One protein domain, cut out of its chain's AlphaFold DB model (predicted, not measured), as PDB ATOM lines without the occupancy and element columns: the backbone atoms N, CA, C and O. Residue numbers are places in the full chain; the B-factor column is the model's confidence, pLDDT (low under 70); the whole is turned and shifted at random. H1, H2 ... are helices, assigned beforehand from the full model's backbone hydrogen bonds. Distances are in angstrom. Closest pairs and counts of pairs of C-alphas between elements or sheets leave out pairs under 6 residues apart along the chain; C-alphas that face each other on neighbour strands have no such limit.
ATOM      1  N   GLN A  57     290.452 159.891 317.460       94.69
ATOM      2  CA  GLN A  57     290.427 158.784 316.500       94.69
ATOM      3  C   GLN A  57     289.205 157.877 316.684       94.69
ATOM      4  O   GLN A  57     288.671 157.353 315.710       94.69
ATOM      5  N   ASP A  58     288.744 157.681 317.924       94.56
ATOM      6  CA  ASP A  58     287.524 156.908 318.177       94.56
ATOM      7  C   ASP A  58     286.293 157.626 317.620       94.56
ATOM      8  O   ASP A  58     285.422 156.985 317.035       94.56
ATOM      9  N   LEU A  59     286.248 158.957 317.757       95.06
ATOM     10  CA  LEU A  59     285.203 159.776 317.150       95.06
ATOM     11  C   LEU A  59     285.252 159.681 315.623       95.06
ATOM     12  O   LEU A  59     284.234 159.381 315.008       95.06
ATOM     13  N   GLU A  60     286.425 159.876 315.024       95.75
ATOM     14  CA  GLU A  60     286.624 159.824 313.573       95.75
ATOM     15  C   GLU A  60     286.136 158.502 312.969       95.75
ATOM     16  O   GLU A  60     285.447 158.495 311.952       95.75
ATOM     17  N   LYS A  61     286.407 157.373 313.635       95.50
ATOM     18  CA  LYS A  61     285.894 156.061 313.210       95.50
ATOM     19  C   LYS A  61     284.372 156.016 313.160       95.50
ATOM     20  O   LYS A  61     283.825 155.368 312.273       95.50
ATOM     21  N   VAL A  62     283.688 156.655 314.108       94.62
ATOM     22  CA  VAL A  62     282.221 156.702 314.124       94.62
ATOM     23  C   VAL A  62     281.696 157.663 313.062       94.62
ATOM     24  O   VAL A  62     280.779 157.288 312.331       94.62
ATOM     25  N   ILE A  63     282.297 158.845 312.931       95.75
ATOM     26  CA  ILE A  63     281.934 159.850 311.923       95.75
ATOM     27  C   ILE A  63     282.075 159.282 310.504       95.75
ATOM     28  O   ILE A  63     281.132 159.355 309.726       95.75
ATOM     29  N   ASN A  64     283.172 158.586 310.207       94.88
ATOM     30  CA  ASN A  64     283.425 157.989 308.889       94.88
ATOM     31  C   ASN A  64     282.716 156.638 308.674       94.88
ATOM     32  O   ASN A  64     282.879 155.993 307.635       94.88
ATOM     33  N   SER A  65     281.956 156.155 309.661       93.94
ATOM     34  CA  SER A  65     281.231 154.891 309.544       93.94
ATOM     35  C   SER A  65     279.935 155.039 308.744       93.94
ATOM     36  O   SER A  65     279.430 156.132 308.499       93.94
ATOM     37  N   LYS A  66     279.333 153.897 308.399       94.81
ATOM     38  CA  LYS A  66     278.006 153.825 307.766       94.81
ATOM     39  C   LYS A  66     276.841 153.982 308.761       94.81
ATOM     40  O   LYS A  66     275.719 153.610 308.430       94.81
ATOM     41  N   LYS A  67     277.104 154.443 309.991       92.31
ATOM     42  CA  LYS A  67     276.052 154.741 310.976       92.31
ATOM     43  C   LYS A  67     275.206 155.921 310.494       92.31
ATOM     44  O   LYS A  67     275.656 156.727 309.683       92.31
ATOM     45  N   ASP A  68     273.976 155.997 310.985       93.62
ATOM     46  CA  ASP A  68     273.081 157.106 310.679       93.62
ATOM     47  C   ASP A  68     273.586 158.429 311.278       93.62
ATOM     48  O   ASP A  68     274.373 158.458 312.231       93.62
ATOM     49  N   GLU A  69     273.092 159.530 310.718       93.56
ATOM     50  CA  GLU A  69     273.483 160.887 311.094       93.56
ATOM     51  C   GLU A  69     273.228 161.189 312.575       93.56
ATOM     52  O   GLU A  69     274.045 161.825 313.237       93.56
ATOM     53  N   GLN A  70     272.134 160.678 313.143       92.94
ATOM     54  CA  GLN A  70     271.806 160.899 314.547       92.94
ATOM     55  C   GLN A  70     272.820 160.215 315.473       92.94
ATOM     56  O   GLN A  70     273.244 160.807 316.469       92.94
ATOM     57  N   THR A  71     273.260 159.005 315.133       93.56
ATOM     58  CA  THR A  71     274.305 158.283 315.865       93.56
ATOM     59  C   THR A  71     275.655 158.996 315.765       93.56
ATOM     60  O   THR A  71     276.342 159.153 316.780       93.56
ATOM     61  N   LYS A  72     276.028 159.487 314.575       95.06
ATOM     62  CA  LYS A  72     277.247 160.292 314.381       95.06
ATOM     63  C   LYS A  72     277.203 161.587 315.199       95.06
ATOM     64  O   LYS A  72     278.145 161.889 315.933       95.06
ATOM     65  N   MET A  73     276.076 162.294 315.162       94.12
ATOM     66  CA  MET A  73     275.843 163.507 315.948       94.12
ATOM     67  C   MET A  73     275.883 163.252 317.456       94.12
ATOM     68  O   MET A  73     276.400 164.078 318.212       94.12
ATOM     69  N   ASN A  74     275.377 162.108 317.920       93.56
ATOM     70  CA  ASN A  74     275.486 161.735 319.328       93.56
ATOM     71  C   ASN A  74     276.951 161.505 319.728       93.56
ATOM     72  O   ASN A  74     277.408 162.057 320.728       93.56
ATOM     73  N   ALA A  75     277.717 160.769 318.916       94.62
ATOM     74  CA  ALA A  75     279.148 160.558 319.142       94.62
ATOM     75  C   ALA A  75     279.918 161.886 319.220       94.62
ATOM     76  O   ALA A  75     280.726 162.092 320.131       94.62
ATOM     77  N   TYR A  76     279.614 162.809 318.307       95.31
ATOM     78  CA  TYR A  76     280.170 164.158 318.288       95.31
ATOM     79  C   TYR A  76     279.863 164.930 319.582       95.31
ATOM     80  O   TYR A  76     280.774 165.428 320.249       95.31
ATOM     81  N   ASN A  77     278.597 164.951 320.012       93.75
ATOM     82  CA  ASN A  77     278.192 165.607 321.257       93.75
ATOM     83  C   ASN A  77     278.860 164.983 322.492       93.75
ATOM     84  O   ASN A  77     279.271 165.702 323.407       93.75
ATOM     85  N   GLN A  78     279.018 163.658 322.525       94.25
ATOM     86  CA  GLN A  78     279.761 162.984 323.591       94.25
ATOM     87  C   GLN A  78     281.232 163.416 323.618       94.25
ATOM     88  O   GLN A  78     281.773 163.668 324.696       94.25
ATOM     89  N   ALA A  79     281.875 163.553 322.458       94.50
ATOM     90  CA  ALA A  79     283.262 164.000 322.373       94.50
ATOM     91  C   ALA A  79     283.452 165.449 322.849       94.50
ATOM     92  O   ALA A  79     284.425 165.727 323.559       94.50
ATOM     93  N   ILE A  80     282.506 166.347 322.541       94.69
ATOM     94  CA  ILE A  80     282.476 167.712 323.095       94.69
ATOM     95  C   ILE A  80     282.330 167.668 324.617       94.69
ATOM     96  O   ILE A  80     283.092 168.318 325.334       94.69
ATOM     97  N   ASN A  81     281.379 166.884 325.131       93.75
ATOM     98  CA  ASN A  81     281.131 166.775 326.572       93.75
ATOM     99  C   ASN A  81     282.358 166.245 327.327       93.75
ATOM    100  O   ASN A  81     282.661 166.714 328.425       93.75
ATOM    101  N   LYS A  82     283.102 165.316 326.716       93.19
ATOM    102  CA  LYS A  82     284.375 164.784 327.230       93.19
ATOM    103  C   LYS A  82     285.574 165.708 326.970       93.19
ATOM    104  O   LYS A  82     286.688 165.361 327.347       93.19
ATOM    105  N   LYS A  83     285.366 166.880 326.353       93.31
ATOM    106  CA  LYS A  83     286.399 167.867 325.987       93.31
ATOM    107  C   LYS A  83     287.516 167.302 325.094       93.31
ATOM    108  O   LYS A  83     288.643 167.784 325.132       93.31
ATOM    109  N   ILE A  84     287.213 166.285 324.284       93.62
ATOM    110  CA  ILE A  84     288.169 165.660 323.349       93.62
ATOM    111  C   ILE A  84     288.440 166.592 322.154       93.62
ATOM    112  O   ILE A  84     289.571 166.682 321.656       93.62
ATOM    113  N   ILE A  85     287.392 167.286 321.709       94.62
ATOM    114  CA  ILE A  85     287.398 168.294 320.648       94.62
ATOM    115  C   ILE A  85     286.576 169.518 321.091       94.62
ATOM    116  O   ILE A  85     285.696 169.379 321.947       94.62
ATOM    117  N   PRO A  86     286.862 170.721 320.557       94.44
ATOM    118  CA  PRO A  86     285.996 171.878 320.760       94.44
ATOM    119  C   PRO A  86     284.655 171.688 320.037       94.44
ATOM    120  O   PRO A  86     284.524 170.828 319.174       94.44
ATOM    121  N   ARG A  87     283.658 172.495 320.404       93.62
ATOM    122  CA  ARG A  87     282.383 172.580 319.685       93.62
ATOM    123  C   ARG A  87     282.553 173.467 318.446       93.62
ATOM    124  O   ARG A  87     283.216 174.496 318.544       93.62
ATOM    125  N   SER A  88     281.966 173.047 317.331       92.50
ATOM    126  CA  SER A  88     281.797 173.833 316.106       92.50
ATOM    127  C   SER A  88     280.544 174.703 316.234       92.50
ATOM    128  O   SER A  88     279.575 174.315 316.895       92.50
ATOM    129  N   GLU A  89     280.583 175.899 315.656       88.62
ATOM    130  CA  GLU A  89     279.499 176.884 315.784       88.62
ATOM    131  C   GLU A  89     278.467 176.737 314.658       88.62
ATOM    132  O   GLU A  89     277.288 177.063 314.838       88.62
ATOM    133  N   HIS A  90     278.885 176.228 313.495       84.44
ATOM    134  CA  HIS A  90     278.078 176.247 312.279       84.44
ATOM    135  C   HIS A  90     278.188 174.937 311.502       84.44
ATOM    136  O   HIS A  90     279.035 174.781 310.631       84.44
ATOM    137  N   TYR A  91     277.265 174.010 311.756       89.75
ATOM    138  CA  TYR A  91     277.254 172.728 311.060       89.75
ATOM    139  C   TYR A  91     275.840 172.220 310.782       89.75
ATOM    140  O   TYR A  91     274.900 172.473 311.541       89.75
ATOM    141  N   GLN A  92     275.702 171.489 309.676       87.69
ATOM    142  CA  GLN A  92     274.468 170.795 309.292       87.69
ATOM    143  C   GLN A  92     274.594 169.273 309.430       87.69
ATOM    144  O   GLN A  92     273.572 168.606 309.599       87.69
ATOM    145  N   SER A  93     275.823 168.747 309.414       93.44
ATOM    146  CA  SER A  93     276.137 167.332 309.608       93.44
ATOM    147  C   SER A  93     277.244 167.115 310.648       93.44
ATOM    148  O   SER A  93     277.981 168.036 311.005       93.44
ATOM    149  N   ALA A  94     277.372 165.884 311.134       94.44
ATOM    150  CA  ALA A  94     278.381 165.448 312.090       94.44
ATOM    151  C   ALA A  94     279.789 165.434 311.485       94.44
ATOM    152  O   ALA A  94     280.762 165.635 312.213       94.44
ATOM    153  N   GLU A  95     279.891 165.195 310.176       95.06
ATOM    154  CA  GLU A  95     281.142 165.276 309.418       95.06
ATOM    155  C   GLU A  95     281.638 166.725 309.390       95.06
ATOM    156  O   GLU A  95     282.735 166.990 309.883       95.06
ATOM    157  N   ASP A  96     280.789 167.673 308.975       94.00
ATOM    158  CA  ASP A  96     281.129 169.106 308.967       94.00
ATOM    159  C   ASP A  96     281.495 169.601 310.375       94.00
ATOM    160  O   ASP A  96     282.503 170.283 310.580       94.00
ATOM    161  N   ALA A  97     280.696 169.205 311.373       95.38
ATOM    162  CA  ALA A  97     280.926 169.568 312.764       95.38
ATOM    163  C   ALA A  97     282.285 169.061 313.256       95.38
ATOM    164  O   ALA A  97     283.006 169.775 313.957       95.38
ATOM    165  N   TYR A  98     282.641 167.821 312.909       95.56
ATOM    166  CA  TYR A  98     283.925 167.227 313.256       95.56
ATOM    167  C   TYR A  98     285.077 167.973 312.586       95.56
ATOM    168  O   TYR A  98     286.012 168.365 313.285       95.56
ATOM    169  N   GLU A  99     285.001 168.220 311.279       93.75
ATOM    170  CA  GLU A  99     286.052 168.915 310.533       93.75
ATOM    171  C   GLU A  99     286.323 170.313 311.089       93.75
ATOM    172  O   GLU A  99     287.468 170.625 311.430       93.75
ATOM    173  N   GLU A 100     285.283 171.131 311.272       93.19
ATOM    174  CA  GLU A 100     285.430 172.469 311.851       93.19
ATOM    175  C   GLU A 100     286.001 172.382 313.274       93.19
ATOM    176  O   GLU A 100     286.901 173.136 313.644       93.19
ATOM    177  N   SER A 101     285.566 171.404 314.072       93.81
ATOM    178  CA  SER A 101     286.086 171.212 315.431       93.81
ATOM    179  C   SER A 101     287.571 170.840 315.452       93.81
ATOM    180  O   SER A 101     288.316 171.299 316.321       93.81
ATOM    181  N   VAL A 102     288.033 170.023 314.504       93.00
ATOM    182  CA  VAL A 102     289.455 169.681 314.366       93.00
ATOM    183  C   VAL A 102     290.260 170.897 313.920       93.00
ATOM    184  O   VAL A 102     291.319 171.162 314.492       93.00
ATOM    185  N   GLN A 103     289.747 171.683 312.973       91.69
ATOM    186  CA  GLN A 103     290.381 172.933 312.547       91.69
ATOM    187  C   GLN A 103     290.496 173.926 313.711       91.69
ATOM    188  O   GLN A 103     291.578 174.450 313.967       91.69
ATOM    189  N   LEU A 104     289.425 174.111 314.489       90.62
ATOM    190  CA  LEU A 104     289.422 174.947 315.692       90.62
ATOM    191  C   LEU A 104     290.421 174.454 316.739       90.62
ATOM    192  O   LEU A 104     291.032 175.262 317.435       90.62
ATOM    193  N   LYS A 105     290.585 173.137 316.887       88.75
ATOM    194  CA  LYS A 105     291.563 172.554 317.810       88.75
ATOM    195  C   LYS A 105     292.992 172.835 317.355       88.75
ATOM    196  O   LYS A 105     293.809 173.211 318.187       88.75
ATOM    197  N   ASN A 106     293.274 172.683 316.064       87.00
ATOM    198  CA  ASN A 106     294.612 172.874 315.506       87.00
ATOM    199  C   ASN A 106     295.004 174.355 315.449       87.00
ATOM    200  O   ASN A 106     296.074 174.701 315.933       87.00
ATOM    201  N   GLY A 107     294.115 175.237 314.984       78.81
ATOM    202  CA  GLY A 107     294.363 176.684 314.949       78.81
ATOM    203  C   GLY A 107     294.433 177.336 316.336       78.81
ATOM    204  O   GLY A 107     295.041 178.391 316.500       78.81
ATOM    205  N   LYS A 108     293.865 176.704 317.376       59.25
ATOM    206  CA  LYS A 108     294.090 177.109 318.777       59.25
ATOM    207  C   LYS A 108     295.487 176.759 319.296       59.25
ATOM    208  O   LYS A 108     295.901 177.372 320.271       59.25
ATOM    209  N   ASN A 109     296.195 175.815 318.673       56.28
ATOM    210  CA  ASN A 109     297.561 175.444 319.058       56.28
ATOM    211  C   ASN A 109     298.633 176.297 318.349       56.28
ATOM    212  O   ASN A 109     299.815 176.112 318.617       56.28
ATOM    213  N   GLU A 110     298.236 177.204 317.450       50.19
ATOM    214  CA  GLU A 110     299.136 178.096 316.699       50.19
ATOM    215  C   GLU A 110     299.251 179.512 317.308       50.19
ATOM    216  O   GLU A 110     299.714 180.439 316.642       50.19
TER     217      GLU A 110
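What this domain is: This is residues 57 to 110 of the 111 residues of an uncharacterized protein of Mammaliicoccus vitulinus (UniProt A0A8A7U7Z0). A short helical hairpin, H1 and H2, meets the first turns of a longer third helix, H3, which then runs on past the contact to make one end of the long axis. The three helices are roughly aligned, their centres form a triangle, and an unnamed stretch, residues 82 to 93, folds back from the end of H2 to the start of H3. The printed part has 54 residues with three named helices, in the order H1, H2, H3, and no named strand; the class is all helix, with 37 residues in the helices. It is compact, with a radius of gyration of the C-alphas of 10.4 A, yet elongated in outline, spanning 34 by 20 by 17 A.

How they stand to each other: H1, residues 57 to 63, and H2, residues 69 to 81, form a helical hairpin joined by a tight link of 5 residues. They touch at a shallow tilt of 31 degrees and run opposite ways; their closest C-alphas, those of Ile 63 and Lys 72, are 5.3 A apart. H3, residues 94 to 110, touches H2 with residues 94 to 98 alone. The closest C-alphas of H2 and H3, those of Met 73 and Ala 94, are 5.0 A apart. These two helices run the same way at a shallow tilt of 28 degrees, their centres 14.6 A apart. H3 also touches H1 with residues 94 to 98 alone, and the closest C-alphas there, those of Ile 63 and Glu 95, are 6.0 A apart. H1 and H3 run opposite ways at a shallow tilt of 32 degrees, only just short of steep. In H1 and H2 every O i to N i+4 pair is within hydrogen-bond range; in H3, 11 of 13 are.

Where its parts are: H1 begins at C-alpha 57, at (290.427, 158.784, 316.500), and measures 9.7 A from first to last C-alpha. H2 begins at C-alpha 69, at (273.483, 160.887, 311.094), and measures 18.2 A to C-alpha 81. H3 is the longest helix, with 17 residues and 24.7 A from C-alpha 94 to C-alpha 110, which is at (299.136, 178.096, 316.699).

The domain as a whole: The two C-alphas farthest apart, those of Asp 68 and Glu 110, are 34.0 A apart, while the first and last printed C-alphas, those of Gln 57 and Glu 110, are 21.2 A apart. The printed part has no cut. The link from H2 to H3 is long, with 12 residues. The mean pLDDT of the printed part is 90.9, and residues 108 to 110, at the end of H3, are under 70.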